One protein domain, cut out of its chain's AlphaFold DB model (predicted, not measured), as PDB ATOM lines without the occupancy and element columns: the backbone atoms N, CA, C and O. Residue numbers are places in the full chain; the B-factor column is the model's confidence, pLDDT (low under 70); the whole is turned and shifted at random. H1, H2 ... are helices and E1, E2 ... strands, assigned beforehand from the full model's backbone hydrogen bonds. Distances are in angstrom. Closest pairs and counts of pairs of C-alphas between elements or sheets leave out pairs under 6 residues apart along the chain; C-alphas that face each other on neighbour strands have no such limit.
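AT A GLANCE: This is residues 6 to 84 of the 85 residues of an uncharacterized protein of Clostridium sp. (UniProt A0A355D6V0). A strongly twisted sheet of four strands curls round one helix, H1, which covers one of its faces, while the other face is bare. A second, short helix, H2, lies off beyond the edge strand E3 and makes one end of the longest axis; in the link that leads to it, residues 64 to 69 stick out. The printed part has 79 residues, with four named strands and two named helices in the order E1 E2 E3 E4 H1 H2; the sheet's order is E1 E2 E4 E3, mixed, and the class is mixed, helices and strands. The whole is compact, with a radius of gyration of the C-alphas of 12.5 A, and elongated in outline, spanning 41 by 26 by 21 A.

HOW THE PARTS SIT: Start with E1, residues 6 to 13, and E2, residues 16 to 23, an antiparallel hairpin at 156 degrees, where you find N 9 and O 20 2.9 A apart, within hydrogen-bond range. E4, residues 40 to 46, is parallel to E2 at 37 degrees, with N 21 and O 43 at 2.8 A. E3, residues 32 to 37, forms an antiparallel hairpin with E4 at 157 degrees, with N 35 and O 42 at 2.8 A. E1 and E3 are the edge strands and are apart. Next find H1, residues 51 to 63, on the sheet, which curls round it; together they make two layers, a helix on one face of a sheet. The closest C-alphas of E3 and H1, Cys 32 and Lys 57, are 7.0 A apart; those of E4 and H1, Ile 45 and Lys 54, are 7.1 A apart. H2, residues 74 to 82, is only just not on the sheet, with 4 pairs of C-alphas within 10 A; its closest C-alphas to E3 are Ile 74 and Tyr 35, at 7.5 A. H1 and H2 are apart. In both helices every O i to N i+4 pair is within hydrogen-bond range.

IN THESE COORDINATES: Find C-alpha 6 at (26.956, -32.278, -41.143); from there E1 runs 22.0 A to Tyr 13. E2 covers 22.2 A from Lys 16 to Met 23, E3 16.7 A from Cys 32 to Lys 37, and E4 19.8 A from Leu 40 to Asn 46. Look for C-alpha 51 at (24.033, -44.935, -47.454), where H1 begins its 18.2 A. H2 ends at C-alpha 82, (18.992, -33.083, -19.106).

THE WHOLE: The two C-alphas farthest apart, those of Gly 15 and Phe 84, are 40.9 A from each other. The printed part has no cut and no long link. In this model the mean pLDDT of the printed part is 74.8; look for values under 70 at residue 28 and residues 65 to 84.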
ATOM      1  N   GLU A   6      25.913 -31.997 -40.158       72.19
ATOM      2  CA  GLU A   6      26.956 -32.278 -41.143       72.19
ATOM      3  C   GLU A   6      26.418 -32.135 -42.564       72.19
ATOM      4  O   GLU A   6      27.148 -31.747 -43.478       72.19
ATOM      5  N   LYS A   7      25.139 -32.477 -42.783       82.56
ATOM      6  CA  LYS A   7      24.553 -32.419 -44.123       82.56
ATOM      7  C   LYS A   7      23.037 -32.289 -44.112       82.56
ATOM      8  O   LYS A   7      22.349 -33.074 -43.469       82.56
ATOM      9  N   TYR A   8      22.516 -31.364 -44.911       87.12
ATOM     10  CA  TYR A   8      21.093 -31.279 -45.235       87.12
ATOM     11  C   TYR A   8      20.819 -31.897 -46.608       87.12
ATOM     12  O   TYR A   8      21.597 -31.709 -47.549       87.12
ATOM     13  N   LYS A   9      19.740 -32.677 -46.718       89.62
ATOM     14  CA  LYS A   9      19.310 -33.322 -47.964       89.62
ATOM     15  C   LYS A   9      17.800 -33.476 -48.024       89.62
ATOM     16  O   LYS A   9      17.136 -33.629 -47.005       89.62
ATOM     17  N   PHE A  10      17.301 -33.602 -49.247       88.19
ATOM     18  CA  PHE A  10      15.947 -34.065 -49.501       88.19
ATOM     19  C   PHE A  10      15.907 -35.570 -49.738       88.19
ATOM     20  O   PHE A  10      16.771 -36.142 -50.409       88.19
ATOM     21  N   PHE A  11      14.858 -36.207 -49.230       89.19
ATOM     22  CA  PHE A  11      14.552 -37.603 -49.505       89.19
ATOM     23  C   PHE A  11      13.175 -37.725 -50.151       89.19
ATOM     24  O   PHE A  11      12.165 -37.347 -49.559       89.19
ATOM     25  N   LYS A  12      13.124 -38.274 -51.369       88.81
ATOM     26  CA  LYS A  12      11.871 -38.496 -52.096       88.81
ATOM     27  C   LYS A  12      11.289 -39.859 -51.734       88.81
ATOM     28  O   LYS A  12      11.916 -40.891 -51.955       88.81
ATOM     29  N   TYR A  13      10.056 -39.882 -51.236       87.69
ATOM     30  CA  TYR A  13       9.318 -41.112 -50.955       87.69
ATOM     31  C   TYR A  13       7.870 -41.008 -51.429       87.69
ATOM     32  O   TYR A  13       7.133 -40.122 -51.003       87.69
ATOM     33  N   LYS A  14       7.454 -41.943 -52.298       87.00
ATOM     34  CA  LYS A  14       6.101 -41.993 -52.889       87.00
ATOM     35  C   LYS A  14       5.639 -40.638 -53.454       87.00
ATOM     36  O   LYS A  14       4.530 -40.193 -53.187       87.00
ATOM     37  N   GLY A  15       6.529 -39.955 -54.172       86.19
ATOM     38  CA  GLY A  15       6.246 -38.647 -54.773       86.19
ATOM     39  C   GLY A  15       6.314 -37.450 -53.817       86.19
ATOM     40  O   GLY A  15       6.278 -36.326 -54.297       86.19
ATOM     41  N   LYS A  16       6.475 -37.655 -52.502       86.00
ATOM     42  CA  LYS A  16       6.637 -36.575 -51.514       86.00
ATOM     43  C   LYS A  16       8.107 -36.360 -51.158       86.00
ATOM     44  O   LYS A  16       8.857 -37.332 -51.054       86.00
ATOM     45  N   MET A  17       8.498 -35.104 -50.967       86.38
ATOM     46  CA  MET A  17       9.833 -34.715 -50.506       86.38
ATOM     47  C   MET A  17       9.833 -34.562 -48.985       86.38
ATOM     48  O   MET A  17       8.861 -34.077 -48.413       86.38
ATOM     49  N   TYR A  18      10.916 -34.998 -48.349       87.19
ATOM     50  CA  TYR A  18      11.113 -34.917 -46.905       87.19
ATOM     51  C   TYR A  18      12.475 -34.315 -46.591       87.19
ATOM     52  O   TYR A  18      13.473 -34.693 -47.211       87.19
ATOM     53  N   ASP A  19      12.502 -33.433 -45.598       88.38
ATOM     54  CA  ASP A  19      13.723 -32.832 -45.077       88.38
ATOM     55  C   ASP A  19      14.507 -33.849 -44.259       88.38
ATOM     56  O   ASP A  19      13.959 -34.509 -43.371       88.38
ATOM     57  N   VAL A  20      15.800 -33.984 -44.545       89.75
ATOM     58  CA  VAL A  20      16.700 -34.881 -43.827       89.75
ATOM     59  C   VAL A  20      17.935 -34.120 -43.371       89.75
ATOM     60  O   VAL A  20      18.708 -33.613 -44.183       89.75
ATOM     61  N   PHE A  21      18.154 -34.120 -42.062       89.06
ATOM     62  CA  PHE A  21      19.381 -33.657 -41.433       89.06
ATOM     63  C   PHE A  21      20.234 -34.861 -41.043       89.06
ATOM     64  O   PHE A  21      19.831 -35.693 -40.229       89.06
ATOM     65  N   GLU A  22      21.417 -34.961 -41.636       88.88
ATOM     66  CA  GLU A  22      22.468 -35.858 -41.177       88.88
ATOM     67  C   GLU A  22      23.273 -35.130 -40.103       88.88
ATOM     68  O   GLU A  22      23.826 -34.057 -40.348       88.88
ATOM     69  N   MET A  23      23.307 -35.704 -38.906       86.44
ATOM     70  CA  MET A  23      24.041 -35.143 -37.777       86.44
ATOM     71  C   MET A  23      24.940 -36.221 -37.193       86.44
ATOM     72  O   MET A  23      24.546 -37.392 -37.111       86.44
ATOM     73  N   ASN A  24      26.129 -35.814 -36.765       83.88
ATOM     74  CA  ASN A  24      27.001 -36.694 -36.011       83.88
ATOM     75  C   ASN A  24      26.516 -36.748 -34.570       83.88
ATOM     76  O   ASN A  24      26.395 -35.722 -33.899       83.88
ATOM     77  N   PHE A  25      26.206 -37.953 -34.111       77.00
ATOM     78  CA  PHE A  25      25.875 -38.192 -32.718       77.00
ATOM     79  C   PHE A  25      26.961 -39.073 -32.120       77.00
ATOM     80  O   PHE A  25      27.144 -40.209 -32.564       77.00
ATOM     81  N   GLU A  26      27.614 -38.570 -31.070       73.00
ATOM     82  CA  GLU A  26      28.560 -39.334 -30.240       73.00
ATOM     83  C   GLU A  26      27.902 -40.604 -29.681       73.00
ATOM     84  O   GLU A  26      28.520 -41.664 -29.565       73.00
ATOM     85  N   ASN A  27      26.596 -40.526 -29.408       73.81
ATOM     86  CA  ASN A  27      25.803 -41.678 -29.021       73.81
ATOM     87  C   ASN A  27      25.571 -42.624 -30.214       73.81
ATOM     88  O   ASN A  27      24.641 -42.447 -31.008       73.81
ATOM     89  N   LYS A  28      26.365 -43.698 -30.272       69.56
ATOM     90  CA  LYS A  28      26.268 -44.776 -31.275       69.56
ATOM     91  C   LYS A  28      24.909 -45.497 -31.295       69.56
ATOM     92  O   LYS A  28      24.567 -46.128 -32.295       69.56
ATOM     93  N   ASN A  29      24.106 -45.393 -30.233       78.44
ATOM     94  CA  ASN A  29      22.770 -45.993 -30.183       78.44
ATOM     95  C   ASN A  29      21.725 -45.150 -30.920       78.44
ATOM     96  O   ASN A  29      20.695 -45.681 -31.353       78.44
ATOM     97  N   PHE A  30      21.979 -43.851 -31.109       80.25
ATOM     98  CA  PHE A  30      21.107 -43.026 -31.923       80.25
ATOM     99  C   PHE A  30      21.308 -43.367 -33.395       80.25
ATOM    100  O   PHE A  30      22.391 -43.210 -33.955       80.25
ATOM    101  N   LYS A  31      20.233 -43.808 -34.046       83.62
ATOM    102  CA  LYS A  31      20.279 -44.141 -35.470       83.62
ATOM    103  C   LYS A  31      19.497 -43.145 -36.318       83.62
ATOM    104  O   LYS A  31      19.989 -42.725 -37.359       83.62
ATOM    105  N   CYS A  32      18.273 -42.810 -35.919       87.25
ATOM    106  CA  CYS A  32      17.417 -41.888 -36.660       87.25
ATOM    107  C   CYS A  32      16.189 -41.468 -35.835       87.25
ATOM    108  O   CYS A  32      15.673 -42.271 -35.055       87.25
ATOM    109  N   ALA A  33      15.675 -40.267 -36.077       84.50
ATOM    110  CA  ALA A  33      14.450 -39.730 -35.494       84.50
ATOM    111  C   ALA A  33      13.658 -38.931 -36.538       84.50
ATOM    112  O   ALA A  33      14.154 -38.631 -37.622       84.50
ATOM    113  N   ARG A  34      12.412 -38.587 -36.212       85.31
ATOM    114  CA  ARG A  34      11.611 -37.632 -36.983       85.31
ATOM    115  C   ARG A  34      10.879 -36.693 -36.039       85.31
ATOM    116  O   ARG A  34      10.513 -37.107 -34.940       85.31
ATOM    117  N   TYR A  35      10.615 -35.478 -36.487       80.06
ATOM    118  CA  TYR A  35       9.734 -34.540 -35.810       80.06
ATOM    119  C   TYR A  35       8.921 -33.755 -36.835       80.06
ATOM    120  O   TYR A  35       9.276 -33.708 -38.010       80.06
ATOM    121  N   PHE A  36       7.803 -33.191 -36.396       80.31
ATOM    122  CA  PHE A  36       6.975 -32.329 -37.227       80.31
ATOM    123  C   PHE A  36       7.153 -30.890 -36.762       80.31
ATOM    124  O   PHE A  36       7.084 -30.627 -35.561       80.31
ATOM    125  N   LYS A  37       7.392 -29.982 -37.702       75.94
ATOM    126  CA  LYS A  37       7.444 -28.541 -37.461       75.94
ATOM    127  C   LYS A  37       6.664 -27.857 -38.575       75.94
ATOM    128  O   LYS A  37       6.910 -28.151 -39.737       75.94
ATOM    129  N   ASP A  38       5.694 -27.020 -38.218       76.38
ATOM    130  CA  ASP A  38       4.877 -26.255 -39.173       76.38
ATOM    131  C   ASP A  38       4.229 -27.133 -40.270       76.38
ATOM    132  O   ASP A  38       4.168 -26.779 -41.441       76.38
ATOM    133  N   GLY A  39       3.788 -28.343 -39.898       75.19
ATOM    134  CA  GLY A  39       3.204 -29.322 -40.828       75.19
ATOM    135  C   GLY A  39       4.216 -30.092 -41.692       75.19
ATOM    136  O   GLY A  39       3.839 -31.046 -42.374       75.19
ATOM    137  N   LEU A  40       5.504 -29.749 -41.623       77.19
ATOM    138  CA  LEU A  40       6.587 -30.422 -42.334       77.19
ATOM    139  C   LEU A  40       7.190 -31.532 -41.476       77.19
ATOM    140  O   LEU A  40       7.490 -31.344 -40.297       77.19
ATOM    141  N   MET A  41       7.382 -32.707 -42.076       82.31
ATOM    142  CA  MET A  41       8.065 -33.813 -41.412       82.31
ATOM    143  C   MET A  41       9.566 -33.721 -41.664       82.31
ATOM    144  O   MET A  41      10.035 -33.964 -42.776       82.31
ATOM    145  N   ILE A  42      10.309 -33.469 -40.595       84.88
ATOM    146  CA  ILE A  42      11.760 -33.386 -40.600       84.88
ATOM    147  C   ILE A  42      12.338 -34.688 -40.049       84.88
ATOM    148  O   ILE A  42      11.984 -35.148 -38.961       84.88
ATOM    149  N   CYS A  43      13.246 -35.298 -40.802       88.31
ATOM    150  CA  CYS A  43      13.971 -36.499 -40.416       88.31
ATOM    151  C   CYS A  43      15.380 -36.133 -39.950       88.31
ATOM    152  O   CYS A  43      16.074 -35.345 -40.582       88.31
ATOM    153  N   ILE A  44      15.826 -36.755 -38.866       88.50
ATOM    154  CA  ILE A  44      17.195 -36.657 -38.368       88.50
ATOM    155  C   ILE A  44      17.818 -38.043 -38.474       88.50
ATOM    156  O   ILE A  44      17.211 -39.033 -38.056       88.50
ATOM    157  N   ILE A  45      19.025 -38.144 -39.013       89.19
ATOM    158  CA  ILE A  45      19.719 -39.419 -39.169       89.19
ATOM    159  C   ILE A  45      21.177 -39.311 -38.749       89.19
ATOM    160  O   ILE A  45      21.818 -38.287 -38.966       89.19
ATOM    161  N   ASN A  46      21.696 -40.372 -38.132       87.44
ATOM    162  CA  ASN A  46      23.100 -40.408 -37.750       87.44
ATOM    163  C   ASN A  46      23.974 -40.452 -39.011       87.44
ATOM    164  O   ASN A  46      23.763 -41.297 -39.895       87.44
ATOM    165  N   SER A  47      24.938 -39.539 -39.109       87.69
ATOM    166  CA  SER A  47      25.853 -39.462 -40.242       87.69
ATOM    167  C   SER A  47      26.771 -40.682 -40.352       87.69
ATOM    168  O   SER A  47      27.099 -41.065 -41.477       87.69
ATOM    169  N   ASN A  48      27.041 -41.368 -39.236       87.00
ATOM    170  CA  ASN A  48      27.865 -42.580 -39.158       87.00
ATOM    171  C   ASN A  48      27.241 -43.809 -39.847       87.00
ATOM    172  O   ASN A  48      27.903 -44.829 -40.021       87.00
ATOM    173  N   LEU A  49      25.964 -43.746 -40.243       86.75
ATOM    174  CA  LEU A  49      25.308 -44.833 -40.970       86.75
ATOM    175  C   LEU A  49      25.744 -44.886 -42.438       86.75
ATOM    176  O   LEU A  49      25.914 -43.861 -43.106       86.75
ATOM    177  N   THR A  50      25.805 -46.093 -42.996       90.00
ATOM    178  CA  THR A  50      26.040 -46.275 -44.433       90.00
ATOM    179  C   THR A  50      24.869 -45.730 -45.262       90.00
ATOM    180  O   THR A  50      23.731 -45.635 -44.793       90.00
ATOM    181  N   LYS A  51      25.098 -45.413 -46.545       88.69
ATOM    182  CA  LYS A  51      24.033 -44.935 -47.454       88.69
ATOM    183  C   LYS A  51      22.830 -45.895 -47.512       88.69
ATOM    184  O   LYS A  51      21.684 -45.445 -47.520       88.69
ATOM    185  N   SER A  52      23.086 -47.207 -47.514       91.50
ATOM    186  CA  SER A  52      22.042 -48.242 -47.542       91.50
ATOM    187  C   SER A  52      21.212 -48.248 -46.255       91.50
ATOM    188  O   SER A  52      19.978 -48.242 -46.302       91.50
ATOM    189  N   GLU A  53      21.865 -48.177 -45.092       90.19
ATOM    190  CA  GLU A  53      21.177 -48.084 -43.802       90.19
ATOM    191  C   GLU A  53      20.375 -46.795 -43.668       90.19
ATOM    192  O   GLU A  53      19.243 -46.835 -43.174       90.19
ATOM    193  N   LYS A  54      20.930 -45.673 -44.147       90.00
ATOM    194  CA  LYS A  54      20.248 -44.377 -44.162       90.00
ATOM    195  C   LYS A  54      18.932 -44.466 -44.925       90.00
ATOM    196  O   LYS A  54      17.878 -44.150 -44.373       90.00
ATOM    197  N   SER A  55      18.976 -45.001 -46.144       90.25
ATOM    198  CA  SER A  55      17.786 -45.195 -46.975       90.25
ATOM    199  C   SER A  55      16.753 -46.110 -46.303       90.25
ATOM    200  O   SER A  55      15.605 -45.709 -46.100       90.25
ATOM    201  N   LYS A  56      17.156 -47.310 -45.852       91.12
ATOM    202  CA  LYS A  56      16.255 -48.264 -45.173       91.12
ATOM    203  C   LYS A  56      15.567 -47.640 -43.956       91.12
ATOM    204  O   LYS A  56      14.373 -47.854 -43.733       91.12
ATOM    205  N   LYS A  57      16.306 -46.856 -43.166       89.56
ATOM    206  CA  LYS A  57      15.773 -46.177 -41.980       89.56
ATOM    207  C   LYS A  57      14.821 -45.048 -42.321       89.56
ATOM    208  O   LYS A  57      13.764 -45.000 -41.700       89.56
ATOM    209  N   LEU A  58      15.137 -44.211 -43.307       89.69
ATOM    210  CA  LEU A  58      14.230 -43.162 -43.779       89.69
ATOM    211  C   LEU A  58      12.930 -43.764 -44.313       89.69
ATOM    212  O   LEU A  58      11.851 -43.370 -43.878       89.69
ATOM    213  N   HIS A  59      13.010 -44.807 -45.141       90.06
ATOM    214  CA  HIS A  59      11.827 -45.536 -45.599       90.06
ATOM    215  C   HIS A  59      10.982 -46.066 -44.434       90.06
ATOM    216  O   HIS A  59       9.761 -45.907 -44.440       90.06
ATOM    217  N   LYS A  60      11.610 -46.670 -43.415       88.12
ATOM    218  CA  LYS A  60      10.908 -47.181 -42.229       88.12
ATOM    219  C   LYS A  60      10.292 -46.054 -41.390       88.12
ATOM    220  O   LYS A  60       9.148 -46.191 -40.960       88.12
ATOM    221  N   LEU A  61      11.015 -44.951 -41.193       85.88
ATOM    222  CA  LEU A  61      10.563 -43.758 -40.470       85.88
ATOM    223  C   LEU A  61       9.354 -43.110 -41.142       85.88
ATOM    224  O   LEU A  61       8.378 -42.809 -40.464       85.88
ATOM    225  N   ILE A  62       9.394 -42.935 -42.463       85.56
ATOM    226  CA  ILE A  62       8.308 -42.318 -43.235       85.56
ATOM    227  C   ILE A  62       7.104 -43.265 -43.320       85.56
ATOM    228  O   ILE A  62       5.963 -42.842 -43.150       85.56
ATOM    229  N   LYS A  63       7.337 -44.572 -43.527       85.31
ATOM    230  CA  LYS A  63       6.270 -45.589 -43.589       85.31
ATOM    231  C   LYS A  63       5.559 -45.779 -42.245       85.31
ATOM    232  O   LYS A  63       4.393 -46.177 -42.230       85.31
ATOM    233  N   SER A  64       6.234 -45.539 -41.118       79.50
ATOM    234  CA  SER A  64       5.649 -45.749 -39.792       79.50
ATOM    235  C   SER A  64       4.511 -44.754 -39.524       79.50
ATOM    236  O   SER A  64       4.737 -43.611 -39.127       79.50
ATOM    237  N   LYS A  65       3.262 -45.204 -39.707       59.31
ATOM    238  CA  LYS A  65       2.041 -44.456 -39.342       59.31
ATOM    239  C   LYS A  65       1.830 -44.345 -37.826       59.31
ATOM    240  O   LYS A  65       1.100 -43.473 -37.380       59.31
ATOM    241  N   ARG A  66       2.459 -45.218 -37.030       52.78
ATOM    242  CA  ARG A  66       2.331 -45.229 -35.565       52.78
ATOM    243  C   ARG A  66       3.486 -44.480 -34.906       52.78
ATOM    244  O   ARG A  66       4.652 -44.793 -35.161       52.78
ATOM    245  N   PHE A  67       3.147 -43.569 -33.996       52.50
ATOM    246  CA  PHE A  67       4.001 -43.155 -32.883       52.50
ATOM    247  C   PHE A  67       4.179 -44.360 -31.944       52.50
ATOM    248  O   PHE A  67       3.548 -44.450 -30.901       52.50
ATOM    249  N   LYS A  68       4.958 -45.372 -32.343       36.66
ATOM    250  CA  LYS A  68       5.429 -46.364 -31.372       36.66
ATOM    251  C   LYS A  68       6.597 -45.718 -30.639       36.66
ATOM    252  O   LYS A  68       7.576 -45.355 -31.290       36.66
ATOM    253  N   ASN A  69       6.457 -45.604 -29.321       39.22
ATOM    254  CA  ASN A  69       7.390 -45.118 -28.294       39.22
ATOM    255  C   ASN A  69       8.776 -45.817 -28.272       39.22
ATOM    256  O   ASN A  69       9.333 -46.066 -27.214       39.22
ATOM    257  N   GLY A  70       9.337 -46.171 -29.429       41.22
ATOM    258  CA  GLY A  70      10.708 -46.653 -29.616       41.22
ATOM    259  C   GLY A  70      11.522 -45.782 -30.580       41.22
ATOM    260  O   GLY A  70      12.664 -46.109 -30.886       41.22
ATOM    261  N   PHE A  71      10.946 -44.682 -31.071       47.88
ATOM    262  CA  PHE A  71      11.688 -43.583 -31.678       47.88
ATOM    263  C   PHE A  71      11.644 -42.447 -30.666       47.88
ATOM    264  O   PHE A  71      10.579 -41.879 -30.439       47.88
ATOM    265  N   THR A  72      12.770 -42.208 -30.002       46.34
ATOM    266  CA  THR A  72      12.965 -41.196 -28.959       46.34
ATOM    267  C   THR A  72      12.318 -39.888 -29.422       46.34
ATOM    268  O   THR A  72      12.767 -39.266 -30.389       46.34
ATOM    269  N   SER A  73      11.210 -39.499 -28.785       46.38
ATOM    270  CA  SER A  73      10.630 -38.168 -28.955       46.38
ATOM    271  C   SER A  73      11.709 -37.138 -28.613       46.38
ATOM    272  O   SER A  73      12.552 -37.399 -27.753       46.38
ATOM    273  N   ILE A  74      11.703 -35.958 -29.239       50.62
ATOM    274  CA  ILE A  74      12.633 -34.879 -28.855       50.62
ATOM    275  C   ILE A  74      12.512 -34.554 -27.358       50.62
ATOM    276  O   ILE A  74      13.499 -34.167 -26.753       50.62
ATOM    277  N   LEU A  75      11.350 -34.789 -26.738       45.31
ATOM    278  CA  LEU A  75      11.160 -34.726 -25.285       45.31
ATOM    279  C   LEU A  75      12.012 -35.754 -24.530       45.31
ATOM    280  O   LEU A  75      12.662 -35.383 -23.564       45.31
ATOM    281  N   SER A  76      12.091 -37.001 -24.999       48.22
ATOM    282  CA  SER A  76      13.002 -38.009 -24.434       48.22
ATOM    283  C   SER A  76      14.475 -37.787 -24.797       48.22
ATOM    284  O   SER A  76      15.331 -38.170 -24.014       48.22
ATOM    285  N   LEU A  77      14.790 -37.118 -25.917       49.19
ATOM    286  CA  LEU A  77      16.146 -36.621 -26.188       49.19
ATOM    287  C   LEU A  77      16.485 -35.487 -25.213       49.19
ATOM    288  O   LEU A  77      17.442 -35.614 -24.469       49.19
ATOM    289  N   LYS A  78      15.669 -34.433 -25.108       44.47
ATOM    290  CA  LYS A  78      15.860 -33.345 -24.137       44.47
ATOM    291  C   LYS A  78      15.929 -33.860 -22.694       44.47
ATOM    292  O   LYS A  78      16.805 -33.419 -21.969       44.47
ATOM    293  N   GLN A  79      15.089 -34.819 -22.289       43.31
ATOM    294  CA  GLN A  79      15.153 -35.448 -20.959       43.31
ATOM    295  C   GLN A  79      16.356 -36.385 -20.778       43.31
ATOM    296  O   GLN A  79      16.901 -36.432 -19.680       43.31
ATOM    297  N   GLN A  80      16.798 -37.118 -21.811       43.88
ATOM    298  CA  GLN A  80      18.057 -37.869 -21.739       43.88
ATOM    299  C   GLN A  80      19.248 -36.925 -21.600       43.88
ATOM    300  O   GLN A  80      20.098 -37.180 -20.766       43.88
ATOM    301  N   TYR A  81      19.293 -35.827 -22.357       43.34
ATOM    302  CA  TYR A  81      20.369 -34.838 -22.278       43.34
ATOM    303  C   TYR A  81      20.319 -34.007 -20.980       43.34
ATOM    304  O   TYR A  81      21.372 -33.631 -20.482       43.34
ATOM    305  N   ALA A  82      19.139 -33.776 -20.392       40.22
ATOM    306  CA  ALA A  82      18.992 -33.083 -19.106       40.22
ATOM    307  C   ALA A  82      19.387 -33.937 -17.885       40.22
ATOM    308  O   ALA A  82      19.653 -33.377 -16.834       40.22
ATOM    309  N   LYS A  83      19.438 -35.274 -18.007       32.69
ATOM    310  CA  LYS A  83      19.915 -36.187 -16.944       32.69
ATOM    311  C   LYS A  83      21.443 -36.346 -16.885       32.69
ATOM    312  O   LYS A  83      21.932 -37.057 -16.016       32.69
ATOM    313  N   PHE A  84      22.171 -35.748 -17.828       36.84
ATOM    314  CA  PHE A  84      23.640 -35.688 -17.847       36.84
ATOM    315  C   PHE A  84      24.173 -34.274 -17.530       36.84
ATOM    316  O   PHE A  84      25.345 -33.998 -17.784       36.84
TER     317      PHE A  84